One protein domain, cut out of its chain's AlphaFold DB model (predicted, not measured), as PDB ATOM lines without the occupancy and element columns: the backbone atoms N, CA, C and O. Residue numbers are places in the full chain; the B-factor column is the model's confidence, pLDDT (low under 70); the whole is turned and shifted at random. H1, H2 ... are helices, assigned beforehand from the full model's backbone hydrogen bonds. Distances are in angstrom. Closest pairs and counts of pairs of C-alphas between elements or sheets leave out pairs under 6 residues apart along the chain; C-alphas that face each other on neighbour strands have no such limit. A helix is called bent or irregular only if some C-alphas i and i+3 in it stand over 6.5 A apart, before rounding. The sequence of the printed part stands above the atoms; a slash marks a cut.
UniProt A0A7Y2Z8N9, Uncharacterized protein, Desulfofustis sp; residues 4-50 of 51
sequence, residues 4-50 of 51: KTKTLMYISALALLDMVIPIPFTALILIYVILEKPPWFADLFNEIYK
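AT A GLANCE: This is residues 4 to 50 of the 51 residues of an uncharacterized protein of Desulfofustis sp (UniProt A0A7Y2Z8N9). Three helices lie as the sides of a flat, open triangle: H1 and H2 meet near their linked ends to make a V, and H3 crosses the mouth of the V, with its last turn near the beginning of H1. The middle of the triangle holds no backbone, and the contacts at its corners are few, with H3 only near the other two helices. The printed part has 47 residues with three named helices, in the order H1, H2, H3 along the chain, and no named strand; the class is all helix. The whole is only just loose, close to compact, with a radius of gyration of the C-alphas of 11.7 A, and the C-alphas span 33 by 26 by 11 A.

IN THESE COORDINATES: H1, the longest helix, takes residues 4 to 20 and measures 24.5 A from its first to its last C-alpha. It begins at C-alpha 4 at (-22.851, -120.494, 136.682) and ends at C-alpha 20 at (-25.370, -121.880, 112.347). H2 takes residues 25 to 36 and measures 15.9 A, beginning at C-alpha 25 at (-25.330, -112.285, 118.141). H3 takes residues 39 to 49 and measures 15.2 A, ending at C-alpha 49 at (-18.203, -113.171, 140.038). None of the three helices is bent.

HOW THE PARTS SIT: H1 and H2 touch, with 6 pairs of C-alphas within 8 A. H1 touches H2 with residues 14 to 18 alone, and H2 touches H1 with residues 25 to 26 alone; the closest C-alphas of the two helices are those of Asp 18 and Phe 25, 6.2 A apart. The two helices run opposite ways at a steep tilt of 60 degrees. H2 and H3 are close but not clearly touching; their closest C-alphas are those of Val 33 and Phe 41, 7.2 A apart. Their lines are about perpendicular, at 73 degrees, only just past a steep tilt. H1 and H3 are also close but not clearly touching, with the C-alphas of Lys 4 and Ile 48 the closest at 6.0 A. They run opposite ways at a steep tilt of 62 degrees. In H1, H2 and H3 every O i to N i+4 pair is within hydrogen-bond range.

THE WHOLE: The two C-alphas farthest apart, those of Pro 22 and Lys 50, are 34.3 A apart, while the first and last printed C-alphas, those of Lys 4 and Lys 50, are 11.7 A apart. The printed part has no cut. The links H1 to H2, of 4 residues, and H2 to H3, of 2 residues, are both tight. Residues 34 to 40, of which 34 to 36 belong to H2, stand free. The mean pLDDT of the printed part is 94.7, and no printed residue is under 70.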
ATOM      1  N   LYS A   4     -23.997-120.165 137.550       87.62
ATOM      2  CA  LYS A   4     -22.851-120.494 136.682       87.62
ATOM      3  C   LYS A   4     -23.159-121.573 135.634       87.62
ATOM      4  O   LYS A   4     -22.836-121.400 134.465       87.62
ATOM      5  N   THR A   5     -23.806-122.671 136.029       92.12
ATOM      6  CA  THR A   5     -24.166-123.768 135.114       92.12
ATOM      7  C   THR A   5     -25.259-123.343 134.135       92.12
ATOM      8  O   THR A   5     -25.201-123.694 132.961       92.12
ATOM      9  N   LYS A   6     -26.242-122.567 134.605       91.69
ATOM     10  CA  LYS A   6     -27.322-122.037 133.762       91.69
ATOM     11  C   LYS A   6     -26.777-121.038 132.731       91.69
ATOM     12  O   LYS A   6     -27.107-121.136 131.555       91.69
ATOM     13  N   THR A   7     -25.891-120.138 133.152       93.00
ATOM     14  CA  THR A   7     -25.217-119.178 132.271       93.00
ATOM     15  C   THR A   7     -24.355-119.878 131.231       93.00
ATOM     16  O   THR A   7     -24.436-119.532 130.058       93.00
ATOM     17  N   LEU A   8     -23.589-120.901 131.627       94.38
ATOM     18  CA  LEU A   8     -22.791-121.682 130.684       94.38
ATOM     19  C   LEU A   8     -23.672-122.328 129.605       94.38
ATOM     20  O   LEU A   8     -23.339-122.250 128.431       94.38
ATOM     21  N   MET A   9     -24.826-122.887 129.981       96.19
ATOM     22  CA  MET A   9     -25.777-123.461 129.023       96.19
ATOM     23  C   MET A   9     -26.293-122.422 128.017       96.19
ATOM     24  O   MET A   9     -26.347-122.712 126.823       96.19
ATOM     25  N   TYR A  10     -26.644-121.215 128.472       94.81
ATOM     26  CA  TYR A  10     -27.099-120.152 127.572       94.81
ATOM     27  C   TYR A  10     -25.995-119.650 126.644       94.81
ATOM     28  O   TYR A  10     -26.255-119.462 125.459       94.81
ATOM     29  N   ILE A  11     -24.770-119.477 127.148       94.56
ATOM     30  CA  ILE A  11     -23.628-119.071 126.318       94.56
ATOM     31  C   ILE A  11     -23.321-120.152 125.275       94.56
ATOM     32  O   ILE A  11     -23.110-119.824 124.112       94.56
ATOM     33  N   SER A  12     -23.366-121.436 125.642       96.44
ATOM     34  CA  SER A  12     -23.199-122.531 124.681       96.44
ATOM     35  C   SER A  12     -24.289-122.531 123.607       96.44
ATOM     36  O   SER A  12     -23.984-122.720 122.434       96.44
ATOM     37  N   ALA A  13     -25.551-122.288 123.976       96.31
ATOM     38  CA  ALA A  13     -26.634-122.167 123.002       96.31
ATOM     39  C   ALA A  13     -26.428-120.968 122.061       96.31
ATOM     40  O   ALA A  13     -26.621-121.096 120.856       96.31
ATOM     41  N   LEU A  14     -25.982-119.826 122.592       95.44
ATOM     42  CA  LEU A  14     -25.672-118.632 121.807       95.44
ATOM     43  C   LEU A  14     -24.508-118.871 120.832       95.44
ATOM     44  O   LEU A  14     -24.596-118.485 119.673       95.44
ATOM     45  N   ALA A  15     -23.465-119.583 121.265       94.44
ATOM     46  CA  ALA A  15     -22.339-119.950 120.409       94.44
ATOM     47  C   ALA A  15     -22.761-120.873 119.253       94.44
ATOM     48  O   ALA A  15     -22.272-120.729 118.134       94.44
ATOM     49  N   LEU A  16     -23.696-121.798 119.497       96.50
ATOM     50  CA  LEU A  16     -24.275-122.623 118.433       96.50
ATOM     51  C   LEU A  16     -25.112-121.786 117.453       96.50
ATOM     52  O   LEU A  16     -25.059-122.037 116.251       96.50
ATOM     53  N   LEU A  17     -25.855-120.787 117.939       95.50
ATOM     54  CA  LEU A  17     -26.604-119.869 117.073       95.50
ATOM     55  C   LEU A  17     -25.671-119.051 116.175       95.50
ATOM     56  O   LEU A  17     -25.915-118.999 114.974       95.50
ATOM     57  N   ASP A  18     -24.591-118.498 116.730       92.94
ATOM     58  CA  ASP A  18     -23.564-117.770 115.968       92.94
ATOM     59  C   ASP A  18     -22.846-118.660 114.937       92.94
ATOM     60  O   ASP A  18     -22.368-118.172 113.916       92.94
ATOM     61  N   MET A  19     -22.752-119.970 115.191       94.38
ATOM     62  CA  MET A  19     -22.154-120.928 114.256       94.38
ATOM     63  C   MET A  19     -23.089-121.258 113.083       94.38
ATOM     64  O   MET A  19     -22.630-121.400 111.951       94.38
ATOM     65  N   VAL A  20     -24.385-121.445 113.354       96.94
ATOM     66  CA  VAL A  20     -25.370-121.880 112.347       96.94
ATOM     67  C   VAL A  20     -25.879-120.704 111.518       96.94
ATOM     68  O   VAL A  20     -26.121-120.846 110.319       96.94
ATOM     69  N   ILE A  21     -26.064-119.547 112.150       94.56
ATOM     70  CA  ILE A  21     -26.606-118.344 111.528       94.56
ATOM     71  C   ILE A  21     -25.450-117.353 111.355       94.56
ATOM     72  O   ILE A  21     -24.779-117.054 112.338       94.56
ATOM     73  N   PRO A  22     -25.220-116.782 110.157       91.81
ATOM     74  CA  PRO A  22     -24.134-115.830 109.907       91.81
ATOM     75  C   PRO A  22     -24.456-114.430 110.467       91.81
ATOM     76  O   PRO A  22     -24.357-113.421 109.771       91.81
ATOM     77  N   ILE A  23     -24.894-114.368 111.724       94.25
ATOM     78  CA  ILE A  23     -25.187-113.152 112.477       94.25
ATOM     79  C   ILE A  23     -24.390-113.244 113.782       94.25
ATOM     80  O   ILE A  23     -24.538-114.226 114.501       94.25
ATOM     81  N   PRO A  24     -23.567-112.237 114.121       93.88
ATOM     82  CA  PRO A  24     -22.712-112.291 115.301       93.88
ATOM     83  C   PRO A  24     -23.484-111.846 116.557       93.88
ATOM     84  O   PRO A  24     -23.209-110.781 117.119       93.88
ATOM     85  N   PHE A  25     -24.470-112.629 117.004       96.19
ATOM     86  CA  PHE A  25     -25.330-112.285 118.141       96.19
ATOM     87  C   PHE A  25     -24.529-112.042 119.415       96.19
ATOM     88  O   PHE A  25     -24.812-111.072 120.119       96.19
ATOM     89  N   THR A  26     -23.500-112.848 119.696       95.62
ATOM     90  CA  THR A  26     -22.646-112.615 120.873       95.62
ATOM     91  C   THR A  26     -21.985-111.239 120.822       95.62
ATOM     92  O   THR A  26     -21.980-110.521 121.822       95.62
ATOM     93  N   ALA A  27     -21.469-110.831 119.659       96.06
ATOM     94  CA  ALA A  27     -20.840-109.522 119.501       96.06
ATOM     95  C   ALA A  27     -21.862-108.383 119.631       96.06
ATOM     96  O   ALA A  27     -21.583-107.381 120.286       96.06
ATOM     97  N   LEU A  28     -23.057-108.547 119.060       97.31
ATOM     98  CA  LEU A  28     -24.137-107.562 119.155       97.31
ATOM     99  C   LEU A  28     -24.617-107.383 120.600       97.31
ATOM    100  O   LEU A  28     -24.756-106.251 121.063       97.31
ATOM    101  N   ILE A  29     -24.809-108.484 121.331       96.56
ATOM    102  CA  ILE A  29     -25.167-108.456 122.754       96.56
ATOM    103  C   ILE A  29     -24.052-107.788 123.562       96.56
ATOM    104  O   ILE A  29     -24.348-106.969 124.429       96.56
ATOM    105  N   LEU A  30     -22.782-108.081 123.269       96.62
ATOM    106  CA  LEU A  30     -21.650-107.448 123.944       96.62
ATOM    107  C   LEU A  30     -21.616-105.933 123.710       96.62
ATOM    108  O   LEU A  30     -21.472-105.176 124.668       96.62
ATOM    109  N   ILE A  31     -21.782-105.484 122.463       97.94
ATOM    110  CA  ILE A  31     -21.856-104.055 122.125       97.94
ATOM    111  C   ILE A  31     -23.008-103.397 122.891       97.94
ATOM    112  O   ILE A  31     -22.797-102.381 123.552       97.94
ATOM    113  N   TYR A  32     -24.198-104.003 122.868       97.56
ATOM    114  CA  TYR A  32     -25.356-103.533 123.630       97.56
ATOM    115  C   TYR A  32     -25.053-103.422 125.132       97.56
ATOM    116  O   TYR A  32     -25.320-102.388 125.737       97.56
ATOM    117  N   VAL A  33     -24.439-104.443 125.734       97.81
ATOM    118  CA  VAL A  33     -24.075-104.440 127.158       97.81
ATOM    119  C   VAL A  33     -23.082-103.325 127.491       97.81
ATOM    120  O   VAL A  33     -23.223-102.681 128.530       97.81
ATOM    121  N   ILE A  34     -22.091-103.078 126.632       97.44
ATOM    122  CA  ILE A  34     -21.087-102.024 126.844       97.44
ATOM    123  C   ILE A  34     -21.721-100.632 126.765       97.44
ATOM    124  O   ILE A  34     -21.405 -99.774 127.595       97.44
ATOM    125  N   LEU A  35     -22.594-100.407 125.780       98.31
ATOM    126  CA  LEU A  35     -23.223 -99.109 125.542       98.31
ATOM    127  C   LEU A  35     -24.308 -98.798 126.579       98.31
ATOM    128  O   LEU A  35     -24.280 -97.737 127.196       98.31
ATOM    129  N   GLU A  36     -25.221 -99.740 126.805       97.94
ATOM    130  CA  GLU A  36     -26.444 -99.514 127.584       97.94
ATOM    131  C   GLU A  36     -26.319 -99.945 129.051       97.94
ATOM    132  O   GLU A  36     -27.134 -99.548 129.880       97.94
ATOM    133  N   LYS A  37     -25.302-100.751 129.395       96.19
ATOM    134  CA  LYS A  37     -25.044-101.259 130.760       96.19
ATOM    135  C   LYS A  37     -26.319-101.765 131.450       96.19
ATOM    136  O   LYS A  37     -26.662-101.303 132.543       96.19
ATOM    137  N   PRO A  38     -27.048-102.699 130.824       97.00
ATOM    138  CA  PRO A  38     -28.373-103.060 131.286       97.00
ATOM    139  C   PRO A  38     -28.312-103.735 132.671       97.00
ATOM    140  O   PRO A  38     -27.411-104.549 132.912       97.00
ATOM    141  N   PRO A  39     -29.283-103.473 133.570       96.69
ATOM    142  CA  PRO A  39     -29.262-103.993 134.940       96.69
ATOM    143  C   PRO A  39     -29.124-105.517 135.027       96.69
ATOM    144  O   PRO A  39     -28.332-106.017 135.819       96.69
ATOM    145  N   TRP A  40     -29.793-106.256 134.133       94.94
ATOM    146  CA  TRP A  40     -29.750-107.722 134.119       94.94
ATOM    147  C   TRP A  40     -28.330-108.279 133.959       94.94
ATOM    148  O   TRP A  40     -28.016-109.328 134.518       94.94
ATOM    149  N   PHE A  41     -27.463-107.594 133.203       95.56
ATOM    150  CA  PHE A  41     -26.090-108.048 132.994       95.56
ATOM    151  C   PHE A  41     -25.243-107.777 134.234       95.56
ATOM    152  O   PHE A  41     -24.431-108.616 134.619       95.56
ATOM    153  N   ALA A  42     -25.451-106.628 134.882       94.81
ATOM    154  CA  ALA A  42     -24.776-106.291 136.128       94.81
ATOM    155  C   ALA A  42     -25.156-107.266 137.255       94.81
ATOM    156  O   ALA A  42     -24.272-107.746 137.967       94.81
ATOM    157  N   ASP A  43     -26.439-107.605 137.379       95.62
ATOM    158  CA  ASP A  43     -26.933-108.575 138.359       95.62
ATOM    159  C   ASP A  43     -26.350-109.967 138.100       95.62
ATOM    160  O   ASP A  43     -25.774-110.576 139.004       95.62
ATOM    161  N   LEU A  44     -26.391-110.426 136.843       94.19
ATOM    162  CA  LEU A  44     -25.799-111.699 136.433       94.19
ATOM    163  C   LEU A  44     -24.287-111.742 136.697       94.19
ATOM    164  O   LEU A  44     -23.764-112.747 137.179       94.19
ATOM    165  N   PHE A  45     -23.572-110.655 136.397       94.12
ATOM    166  CA  PHE A  45     -22.145-110.532 136.677       94.12
ATOM    167  C   PHE A  45     -21.873-110.627 138.180       94.12
ATOM    168  O   PHE A  45     -21.007-111.395 138.601       94.12
ATOM    169  N   ASN A  46     -22.631-109.902 139.002       94.69
ATOM    170  CA  ASN A  46     -22.490-109.962 140.453       94.69
ATOM    171  C   ASN A  46     -22.745-111.381 140.977       94.69
ATOM    172  O   ASN A  46     -21.961-111.873 141.777       94.69
ATOM    173  N   GLU A  47     -23.764-112.074 140.477       92.69
ATOM    174  CA  GLU A  47     -24.101-113.435 140.910       92.69
ATOM    175  C   GLU A  47     -23.046-114.490 140.513       92.69
ATOM    176  O   GLU A  47     -22.881-115.516 141.177       92.69
ATOM    177  N   ILE A  48     -22.314-114.265 139.418       91.69
ATOM    178  CA  ILE A  48     -21.269-115.185 138.943       91.69
ATOM    179  C   ILE A  48     -19.916-114.891 139.601       91.69
ATOM    180  O   ILE A  48     -19.188-115.831 139.954       91.69
ATOM    181  N   TYR A  49     -19.559-113.612 139.709       89.44
ATOM    182  CA  TYR A  49     -18.203-113.171 140.038       89.44
ATOM    183  C   TYR A  49     -18.038-112.674 141.471       89.44
ATOM    184  O   TYR A  49     -16.915-112.727 141.975       89.44
ATOM    185  N   LYS A  50     -19.099-112.204 142.139       82.06
ATOM    186  CA  LYS A  50     -19.007-111.844 143.558       82.06
ATOM    187  C   LYS A  50     -19.278-113.077 144.438       82.06
ATOM    188  O   LYS A  50     -20.093-113.917 144.052       82.06
TER     189      LYS A  50